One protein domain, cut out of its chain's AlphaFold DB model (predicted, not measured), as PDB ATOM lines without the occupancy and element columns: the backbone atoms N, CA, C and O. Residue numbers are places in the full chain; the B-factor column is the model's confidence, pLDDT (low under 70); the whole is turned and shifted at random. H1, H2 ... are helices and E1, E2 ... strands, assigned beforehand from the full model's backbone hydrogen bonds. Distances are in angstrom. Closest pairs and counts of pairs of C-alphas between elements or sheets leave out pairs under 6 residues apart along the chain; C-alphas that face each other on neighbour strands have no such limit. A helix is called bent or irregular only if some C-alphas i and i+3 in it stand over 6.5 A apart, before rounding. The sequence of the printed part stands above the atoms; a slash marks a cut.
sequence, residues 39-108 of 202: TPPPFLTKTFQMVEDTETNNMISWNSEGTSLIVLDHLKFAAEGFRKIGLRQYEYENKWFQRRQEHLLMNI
ATOM      1  N   THR A  39       5.826  31.287  34.072       70.75
ATOM      2  CA  THR A  39       4.524  30.713  34.426       70.75
ATOM      3  C   THR A  39       3.846  30.227  33.155       70.75
ATOM      4  O   THR A  39       3.713  31.021  32.217       70.75
ATOM      5  N   PRO A  40       3.414  28.952  33.093       75.31
ATOM      6  CA  PRO A  40       2.561  28.497  32.011       75.31
ATOM      7  C   PRO A  40       1.376  29.457  31.844       75.31
ATOM      8  O   PRO A  40       0.858  29.964  32.844       75.31
ATOM      9  N   PRO A  41       0.939  29.740  30.606       80.31
ATOM     10  CA  PRO A  41      -0.263  30.523  30.365       80.31
ATOM     11  C   PRO A  41      -1.410  30.087  31.296       80.31
ATOM     12  O   PRO A  41      -1.678  28.886  31.367       80.31
ATOM     13  N   PRO A  42      -2.124  31.015  31.966       83.62
ATOM     14  CA  PRO A  42      -3.139  30.669  32.969       83.62
ATOM     15  C   PRO A  42      -4.204  29.688  32.473       83.62
ATOM     16  O   PRO A  42      -4.702  28.870  33.240       83.62
ATOM     17  N   PHE A  43      -4.522  29.741  31.177       84.50
ATOM     18  CA  PHE A  43      -5.397  28.771  30.525       84.50
ATOM     19  C   PHE A  43      -4.884  27.331  30.681       84.50
ATOM     20  O   PHE A  43      -5.650  26.467  31.078       84.50
ATOM     21  N   LEU A  44      -3.594  27.073  30.439       83.31
ATOM     22  CA  LEU A  44      -3.022  25.728  30.533       83.31
ATOM     23  C   LEU A  44      -3.051  25.201  31.964       83.31
ATOM     24  O   LEU A  44      -3.477  24.073  32.176       83.31
ATOM     25  N   THR A  45      -2.656  26.023  32.938       82.38
ATOM     26  CA  THR A  45      -2.694  25.642  34.356       82.38
ATOM     27  C   THR A  45      -4.121  25.368  34.818       82.38
ATOM     28  O   THR A  45      -4.387  24.341  35.435       82.38
ATOM     29  N   LYS A  46      -5.075  26.237  34.464       85.75
ATOM     30  CA  LYS A  46      -6.479  26.069  34.852       85.75
ATOM     31  C   LYS A  46      -7.121  24.855  34.180       85.75
ATOM     32  O   LYS A  46      -7.841  24.115  34.838       85.75
ATOM     33  N   THR A  47      -6.849  24.620  32.896       85.12
ATOM     34  CA  THR A  47      -7.326  23.421  32.193       85.12
ATOM     35  C   THR A  47      -6.703  22.157  32.775       85.12
ATOM     36  O   THR A  47      -7.415  21.178  32.945       85.12
ATOM     37  N   PHE A  48      -5.418  22.172  33.130       85.12
ATOM     38  CA  PHE A  48      -4.752  21.036  33.766       85.12
ATOM     39  C   PHE A  48      -5.387  20.681  35.115       85.12
ATOM     40  O   PHE A  48      -5.735  19.527  35.343       85.12
ATOM     41  N   GLN A  49      -5.602  21.684  35.971       87.19
ATOM     42  CA  GLN A  49      -6.280  21.510  37.259       87.19
ATOM     43  C   GLN A  49      -7.705  20.986  37.083       87.19
ATOM     44  O   GLN A  49      -8.119  20.088  37.801       87.19
ATOM     45  N   MET A  50      -8.426  21.515  36.093       83.62
ATOM     46  CA  MET A  50      -9.772  21.064  35.768       83.62
ATOM     47  C   MET A  50      -9.778  19.586  35.359       83.62
ATOM     48  O   MET A  50     -10.553  18.830  35.912       83.62
ATOM     49  N   VAL A  51      -8.886  19.137  34.468       88.75
ATOM     50  CA  VAL A  51      -8.847  17.728  34.011       88.75
ATOM     51  C   VAL A  51      -8.404  16.761  35.129       88.75
ATOM     52  O   VAL A  51      -8.759  15.585  35.097       88.75
ATOM     53  N   GLU A  52      -7.615  17.224  36.107       86.19
ATOM     54  CA  GLU A  52      -7.194  16.414  37.264       86.19
ATOM     55  C   GLU A  52      -8.301  16.275  38.324       86.19
ATOM     56  O   GLU A  52      -8.306  15.310  39.091       86.19
ATOM     57  N   ASP A  53      -9.245  17.217  38.364       86.62
ATOM     58  CA  ASP A  53     -10.355  17.198  39.305       86.62
ATOM     59  C   ASP A  53     -11.399  16.144  38.913       86.62
ATOM     60  O   ASP A  53     -12.128  16.268  37.922       86.62
ATOM     61  N   THR A  54     -11.510  15.115  39.755       85.88
ATOM     62  CA  THR A  54     -12.446  14.008  39.565       85.88
ATOM     63  C   THR A  54     -13.911  14.432  39.555       85.88
ATOM     64  O   THR A  54     -14.728  13.714  38.975       85.88
ATOM     65  N   GLU A  55     -14.263  15.575  40.154       84.12
ATOM     66  CA  GLU A  55     -15.633  16.101  40.124       84.12
ATOM     67  C   GLU A  55     -16.046  16.537  38.711       84.12
ATOM     68  O   GLU A  55     -17.225  16.465  38.352       84.12
ATOM     69  N   THR A  56     -15.075  16.912  37.874       80.25
ATOM     70  CA  THR A  56     -15.313  17.357  36.495       80.25
ATOM     71  C   THR A  56     -15.241  16.228  35.466       80.25
ATOM     72  O   THR A  56     -15.535  16.458  34.290       80.25
ATOM     73  N   ASN A  57     -14.953  14.991  35.897       83.25
ATOM     74  CA  ASN A  57     -14.805  13.816  35.027       83.25
ATOM     75  C   ASN A  57     -16.030  13.521  34.156       83.25
ATOM     76  O   ASN A  57     -15.911  12.825  33.156       83.25
ATOM     77  N   ASN A  58     -17.215  14.013  34.520       77.50
ATOM     78  CA  ASN A  58     -18.421  13.890  33.698       77.50
ATOM     79  C   ASN A  58     -18.418  14.815  32.463       77.50
ATOM     80  O   ASN A  58     -19.242  14.632  31.569       77.50
ATOM     81  N   MET A  59     -17.519  15.798  32.414       72.19
ATOM     82  CA  MET A  59     -17.399  16.808  31.365       72.19
ATOM     83  C   MET A  59     -16.024  16.762  30.690       72.19
ATOM     84  O   MET A  59     -15.956  16.803  29.458       72.19
ATOM     85  N   ILE A  60     -14.944  16.648  31.465       80.81
ATOM     86  CA  ILE A  60     -13.559  16.586  30.989       80.81
ATOM     87  C   ILE A  60     -12.749  15.618  31.854       80.81
ATOM     88  O   ILE A  60     -12.850  15.642  33.070       80.81
ATOM     89  N   SER A  61     -11.967  14.737  31.240       87.75
ATOM     90  CA  SER A  61     -11.169  13.738  31.961       87.75
ATOM     91  C   SER A  61      -9.920  13.356  31.177       87.75
ATOM     92  O   SER A  61      -9.785  13.686  30.001       87.75
ATOM     93  N   TRP A  62      -8.989  12.656  31.815       86.88
ATOM     94  CA  TRP A  62      -7.877  12.018  31.116       86.88
ATOM     95  C   TRP A  62      -8.330  10.739  30.400       86.88
ATOM     96  O   TRP A  62      -9.197  10.013  30.892       86.88
ATOM     97  N   ASN A  63      -7.686  10.410  29.279       80.94
ATOM     98  CA  ASN A  63      -7.750   9.055  28.739       80.94
ATOM     99  C   ASN A  63      -7.088   8.051  29.706       80.94
ATOM    100  O   ASN A  63      -6.392   8.428  30.652       80.94
ATOM    101  N   SER A  64      -7.302   6.752  29.475       82.56
ATOM    102  CA  SER A  64      -6.794   5.706  30.382       82.56
ATOM    103  C   SER A  64      -5.269   5.739  30.576       82.56
ATOM    104  O   SER A  64      -4.772   5.363  31.637       82.56
ATOM    105  N   GLU A  65      -4.541   6.260  29.586       74.38
ATOM    106  CA  GLU A  65      -3.080   6.358  29.573       74.38
ATOM    107  C   GLU A  65      -2.548   7.663  30.202       74.38
ATOM    108  O   GLU A  65      -1.379   7.738  30.575       74.38
ATOM    109  N   GLY A  66      -3.389   8.690  30.377       80.19
ATOM    110  CA  GLY A  66      -2.991  10.010  30.881       80.19
ATOM    111  C   GLY A  66      -2.206  10.870  29.881       80.19
ATOM    112  O   GLY A  66      -1.546  11.829  30.288       80.19
ATOM    113  N   THR A  67      -2.256  10.519  28.596       77.44
ATOM    114  CA  THR A  67      -1.533  11.168  27.487       77.44
ATOM    115  C   THR A  67      -2.390  12.183  26.735       77.44
ATOM    116  O   THR A  67      -1.857  13.130  26.156       77.44
ATOM    117  N   SER A  68      -3.711  12.022  26.805       69.31
ATOM    118  CA  SER A  68      -4.687  12.893  26.153       69.31
ATOM    119  C   SER A  68      -5.795  13.287  27.114       69.31
ATOM    120  O   SER A  68      -6.191  12.505  27.984       69.31
ATOM    121  N   LEU A  69      -6.352  14.479  26.909       85.19
ATOM    122  CA  LEU A  69      -7.603  14.874  27.550       85.19
ATOM    123  C   LEU A  69      -8.790  14.498  26.658       85.19
ATOM    124  O   LEU A  69      -8.732  14.599  25.429       85.19
ATOM    125  N   ILE A  70      -9.873  14.091  27.303       80.31
ATOM    126  CA  ILE A  70     -11.150  13.710  26.720       80.31
ATOM    127  C   ILE A  70     -12.196  14.716  27.189       80.31
ATOM    128  O   ILE A  70     -12.418  14.875  28.387       80.31
ATOM    129  N   VAL A  71     -12.887  15.358  26.249       80.38
ATOM    130  CA  VAL A  71     -14.067  16.180  26.551       80.38
ATOM    131  C   VAL A  71     -15.313  15.349  26.245       80.38
ATOM    132  O   VAL A  71     -15.620  15.089  25.079       80.38
ATOM    133  N   LEU A  72     -15.985  14.883  27.302       68.19
ATOM    134  CA  LEU A  72     -17.105  13.935  27.240       68.19
ATOM    135  C   LEU A  72     -18.437  14.625  26.973       68.19
ATOM    136  O   LEU A  72     -19.247  14.103  26.209       68.19
ATOM    137  N   ASP A  73     -18.651  15.798  27.571       57.72
ATOM    138  CA  ASP A  73     -19.933  16.481  27.473       57.72
ATOM    139  C   ASP A  73     -19.783  17.972  27.168       57.72
ATOM    140  O   ASP A  73     -19.742  18.843  28.037       57.72
ATOM    141  N   HIS A  74     -19.744  18.278  25.875       51.75
ATOM    142  CA  HIS A  74     -19.865  19.649  25.385       51.75
ATOM    143  C   HIS A  74     -21.287  20.223  25.608       51.75
ATOM    144  O   HIS A  74     -21.484  21.430  25.469       51.75
ATOM    145  N   LEU A  75     -22.289  19.395  25.956       49.16
ATOM    146  CA  LEU A  75     -23.706  19.778  26.054       49.16
ATOM    147  C   LEU A  75     -24.045  20.483  27.375       49.16
ATOM    148  O   LEU A  75     -24.956  21.308  27.387       49.16
ATOM    149  N   LYS A  76     -23.296  20.240  28.461       51.34
ATOM    150  CA  LYS A  76     -23.413  21.038  29.697       51.34
ATOM    151  C   LYS A  76     -22.735  22.406  29.591       51.34
ATOM    152  O   LYS A  76     -23.268  23.375  30.114       51.34
ATOM    153  N   PHE A  77     -21.628  22.512  28.853       49.78
ATOM    154  CA  PHE A  77     -20.979  23.798  28.550       49.78
ATOM    155  C   PHE A  77     -21.875  24.711  27.690       49.78
ATOM    156  O   PHE A  77     -21.906  25.924  27.859       49.78
ATOM    157  N   ALA A  78     -22.669  24.109  26.804       48.62
ATOM    158  CA  ALA A  78     -23.638  24.770  25.931       48.62
ATOM    159  C   ALA A  78     -24.914  25.290  26.628       48.62
ATOM    160  O   ALA A  78     -25.708  25.985  25.986       48.62
ATOM    161  N   ALA A  79     -25.140  24.967  27.910       50.84
ATOM    162  CA  ALA A  79     -26.316  25.419  28.661       50.84
ATOM    163  C   ALA A  79     -26.405  26.957  28.774       50.84
ATOM    164  O   ALA A  79     -27.487  27.486  29.011       50.84
ATOM    165  N   GLU A  80     -25.307  27.674  28.501       52.62
ATOM    166  CA  GLU A  80     -25.256  29.137  28.354       52.62
ATOM    167  C   GLU A  80     -25.706  29.663  26.969       52.62
ATOM    168  O   GLU A  80     -25.502  30.832  26.649       52.62
ATOM    169  N   GLY A  81     -26.372  28.846  26.139       41.75
ATOM    170  CA  GLY A  81     -27.235  29.360  25.063       41.75
ATOM    171  C   GLY A  81     -26.840  29.057  23.615       41.75
ATOM    172  O   GLY A  81     -27.373  29.699  22.711       41.75
ATOM    173  N   PHE A  82     -25.989  28.064  23.336       41.94
ATOM    174  CA  PHE A  82     -25.648  27.703  21.947       41.94
ATOM    175  C   PHE A  82     -25.683  26.194  21.701       41.94
ATOM    176  O   PHE A  82     -24.945  25.439  22.319       41.94
ATOM    177  N   ARG A  83     -26.501  25.735  20.743       42.38
ATOM    178  CA  ARG A  83     -26.595  24.309  20.376       42.38
ATOM    179  C   ARG A  83     -25.762  24.004  19.135       42.38
ATOM    180  O   ARG A  83     -26.055  24.526  18.061       42.38
ATOM    181  N   LYS A  84     -24.808  23.076  19.247       43.91
ATOM    182  CA  LYS A  84     -24.194  22.394  18.098       43.91
ATOM    183  C   LYS A  84     -24.464  20.896  18.215       43.91
ATOM    184  O   LYS A  84     -24.041  20.261  19.173       43.91
ATOM    185  N   ILE A  85     -25.210  20.346  17.257       48.12
ATOM    186  CA  ILE A  85     -25.511  18.913  17.195       48.12
ATOM    187  C   ILE A  85     -24.338  18.216  16.507       48.12
ATOM    188  O   ILE A  85     -24.147  18.350  15.301       48.12
ATOM    189  N   GLY A  86     -23.549  17.488  17.291       46.84
ATOM    190  CA  GLY A  86     -22.513  16.584  16.808       46.84
ATOM    191  C   GLY A  86     -22.163  15.568  17.890       46.84
ATOM    192  O   GLY A  86     -21.639  15.933  18.936       46.84
ATOM    193  N   LEU A  87     -22.472  14.296  17.640       54.19
ATOM    194  CA  LEU A  87     -22.004  13.167  18.441       54.19
ATOM    195  C   LEU A  87     -20.554  12.885  18.050       54.19
ATOM    196  O   LEU A  87     -20.339  12.328  16.974       54.19
ATOM    197  N   ARG A  88     -19.587  13.257  18.893       52.97
ATOM    198  CA  ARG A  88     -18.336  12.509  19.110       52.97
ATOM    199  C   ARG A  88     -17.441  13.243  20.101       52.97
ATOM    200  O   ARG A  88     -17.147  14.420  19.938       52.97
ATOM    201  N   GLN A  89     -17.035  12.487  21.112       59.59
ATOM    202  CA  GLN A  89     -15.890  12.721  21.979       59.59
ATOM    203  C   GLN A  89     -14.730  13.365  21.203       59.59
ATOM    204  O   GLN A  89     -14.310  12.830  20.175       59.59
ATOM    205  N   TYR A  90     -14.220  14.496  21.694       69.88
ATOM    206  CA  TYR A  90     -12.986  15.086  21.179       69.88
ATOM    207  C   TYR A  90     -11.835  14.686  22.101       69.88
ATOM    208  O   TYR A  90     -11.876  14.961  23.302       69.88
ATOM    209  N   GLU A  91     -10.830  14.025  21.530       75.62
ATOM    210  CA  GLU A  91      -9.577  13.688  22.201       75.62
ATOM    211  C   GLU A  91      -8.473  14.610  21.677       75.62
ATOM    212  O   GLU A  91      -8.310  14.775  20.465       75.62
ATOM    213  N   TYR A  92      -7.745  15.242  22.595       74.00
ATOM    214  CA  TYR A  92      -6.648  16.148  22.269       74.00
ATOM    215  C   TYR A  92      -5.361  15.647  22.924       74.00
ATOM    216  O   TYR A  92      -5.287  15.540  24.149       74.00
ATOM    217  N   GLU A  93      -4.343  15.389  22.102       74.62
ATOM    218  CA  GLU A  93      -3.011  14.967  22.536       74.62
ATOM    219  C   GLU A  93      -2.011  16.126  22.402       74.62
ATOM    220  O   GLU A  93      -1.973  16.840  21.394       74.62
ATOM    221  N   ASN A  94      -1.160  16.307  23.410       83.69
ATOM    222  CA  ASN A  94       0.016  17.164  23.312       83.69
ATOM    223  C   ASN A  94       1.131  16.588  24.191       83.69
ATOM    224  O   ASN A  94       0.948  16.385  25.386       83.69
ATOM    225  N   LYS A  95       2.319  16.382  23.612       85.44
ATOM    226  CA  LYS A  95       3.481  15.788  24.301       85.44
ATOM    227  C   LYS A  95       3.895  16.531  25.575       85.44
ATOM    228  O   LYS A  95       4.508  15.938  26.453       85.44
ATOM    229  N   TRP A  96       3.568  17.816  25.664       84.31
ATOM    230  CA  TRP A  96       3.869  18.680  26.801       84.31
ATOM    231  C   TRP A  96       2.660  18.904  27.730       84.31
ATOM    232  O   TRP A  96       2.739  19.716  28.646       84.31
ATOM    233  N   PHE A  97       1.546  18.200  27.500       86.12
ATOM    234  CA  PHE A  97       0.322  18.241  28.305       86.12
ATOM    235  C   PHE A  97      -0.034  16.817  28.771       86.12
ATOM    236  O   PHE A  97      -0.805  16.120  28.123       86.12
ATOM    237  N   GLN A  98       0.563  16.370  29.883       82.12
ATOM    238  CA  GLN A  98       0.433  14.993  30.388       82.12
ATOM    239  C   GLN A  98       0.027  14.959  31.860       82.12
ATOM    240  O   GLN A  98       0.525  15.760  32.655       82.12
ATOM    241  N   ARG A  99      -0.810  13.989  32.243       78.81
ATOM    242  CA  ARG A  99      -1.320  13.835  33.613       78.81
ATOM    243  C   ARG A  99      -0.194  13.830  34.650       78.81
ATOM    244  O   ARG A  99       0.803  13.129  34.484       78.81
ATOM    245  N   ARG A 100      -0.376  14.577  35.747       84.06
ATOM    246  CA  ARG A 100       0.596  14.747  36.854       84.06
ATOM    247  C   ARG A 100       1.957  15.348  36.471       84.06
ATOM    248  O   ARG A 100       2.848  15.396  37.314       84.06
ATOM    249  N   GLN A 101       2.126  15.843  35.246       85.69
ATOM    250  CA  GLN A 101       3.370  16.454  34.771       85.69
ATOM    251  C   GLN A 101       3.173  17.938  34.440       85.69
ATOM    252  O   GLN A 101       3.454  18.394  33.334       85.69
ATOM    253  N   GLU A 102       2.711  18.713  35.423       84.25
ATOM    254  CA  GLU A 102       2.402  20.143  35.260       84.25
ATOM    255  C   GLU A 102       3.611  20.967  34.787       84.25
ATOM    256  O   GLU A 102       3.478  21.918  34.020       84.25
ATOM    257  N   HIS A 103       4.820  20.562  35.178       84.75
ATOM    258  CA  HIS A 103       6.039  21.234  34.746       84.75
ATOM    259  C   HIS A 103       6.209  21.212  33.213       84.75
ATOM    260  O   HIS A 103       6.816  22.117  32.659       84.75
ATOM    261  N   LEU A 104       5.633  20.250  32.483       83.19
ATOM    262  CA  LEU A 104       5.760  20.197  31.022       83.19
ATOM    263  C   LEU A 104       5.008  21.329  30.309       83.19
ATOM    264  O   LEU A 104       5.397  21.702  29.200       83.19
ATOM    265  N   LEU A 105       4.012  21.940  30.961       81.94
ATOM    266  CA  LEU A 105       3.210  23.026  30.389       81.94
ATOM    267  C   LEU A 105       4.064  24.238  29.980       81.94
ATOM    268  O   LEU A 105       3.684  24.968  29.065       81.94
ATOM    269  N   MET A 106       5.239  24.423  30.598       82.12
ATOM    270  CA  MET A 106       6.178  25.508  30.272       82.12
ATOM    271  C   MET A 106       6.714  25.445  28.829       82.12
ATOM    272  O   MET A 106       7.191  26.445  28.291       82.12
ATOM    273  N   ASN A 107       6.613  24.281  28.181       80.69
ATOM    274  CA  ASN A 107       7.081  24.064  26.814       80.69
ATOM    275  C   ASN A 107       6.014  24.389  25.749       80.69
ATOM    276  O   ASN A 107       6.322  24.392  24.556       80.69
ATOM    277  N   ILE A 108       4.772  24.687  26.147       81.94
ATOM    278  CA  ILE A 108       3.682  25.041  25.228       81.94
ATOM    279  C   ILE A 108       3.652  26.562  25.043       81.94
ATOM    280  O   ILE A 108       3.336  27.310  25.965       81.94
TER     281      ILE A 108
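What this domain is: This is residues 39 to 108 of the 202 residues of the protein "heat stress transcription factor A-2-like" of Coffea arabica (UniProt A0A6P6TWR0). A small wall of three antiparallel strands, in the order E1, E2, E3, has one helix, H1, standing up from it over E1. H2 and H3 lie beyond opposite ends of the strands, where H3 packs on H1 while H2 sits on the loop that leads out from E2 and back to E3. The printed part has 70 residues, with three named helices and three named strands in the order H1, E1, E2, H2, E3, H3, a mixed class of helices and strands. It is only just compact, close to loose, with a radius of gyration of the C-alphas of 12.9 A and spans of 35 by 25 by 21 A.

How they stand to each other: In the sheet, E1, residues 60 to 62, and E2, residues 68 to 71, form a hairpin, antiparallel at 157 degrees, with N 61 and O 70 within hydrogen-bond range at 2.9 A. E3, residues 90 to 93, is the other antiparallel neighbour of E2, at 160 degrees, with N 69 and O 92 at 3.1 A. H1, residues 42 to 52, is on the sheet at a height of 10.8 A; its closest C-alphas to E1 are those of Val 51 and Ser 61, 5.1 A. H3, residues 102 to 107, touches H1, the closest C-alphas being those of Leu 44 and Leu 105, 6.8 A; they run opposite ways at a tilt of 36 degrees, only just steep. H2, residues 74 to 80, is not on the sheet and is apart from H1 and H3. In H1 every O i to N i+4 pair is within hydrogen-bond range; H2 has 1 of 3, with 1 of 4 O i to N i+3 pairs, and H3 has 0 of 2, with 3 of 3.

Where its parts are: H1 is 15.4 A long and begins at C-alpha 42, (-3.139, 30.669, 32.969). E2 is 9.9 A long, E3 10.1 A and E1 7.3 A. H2, 11.3 A, is only just irregular: C-alphas 77 and 80 are 6.8 A apart. H3, 10.4 A, ends at C-alpha 107, (7.081, 24.064, 26.814).

The domain as a whole: The C-alphas farthest apart, of Thr 39 and Ile 85, are 36.6 A apart. The printed part has no cut and no long link. Mean pLDDT of the printed part is 73.6; residue 68 and residues 72 to 90 are under 70.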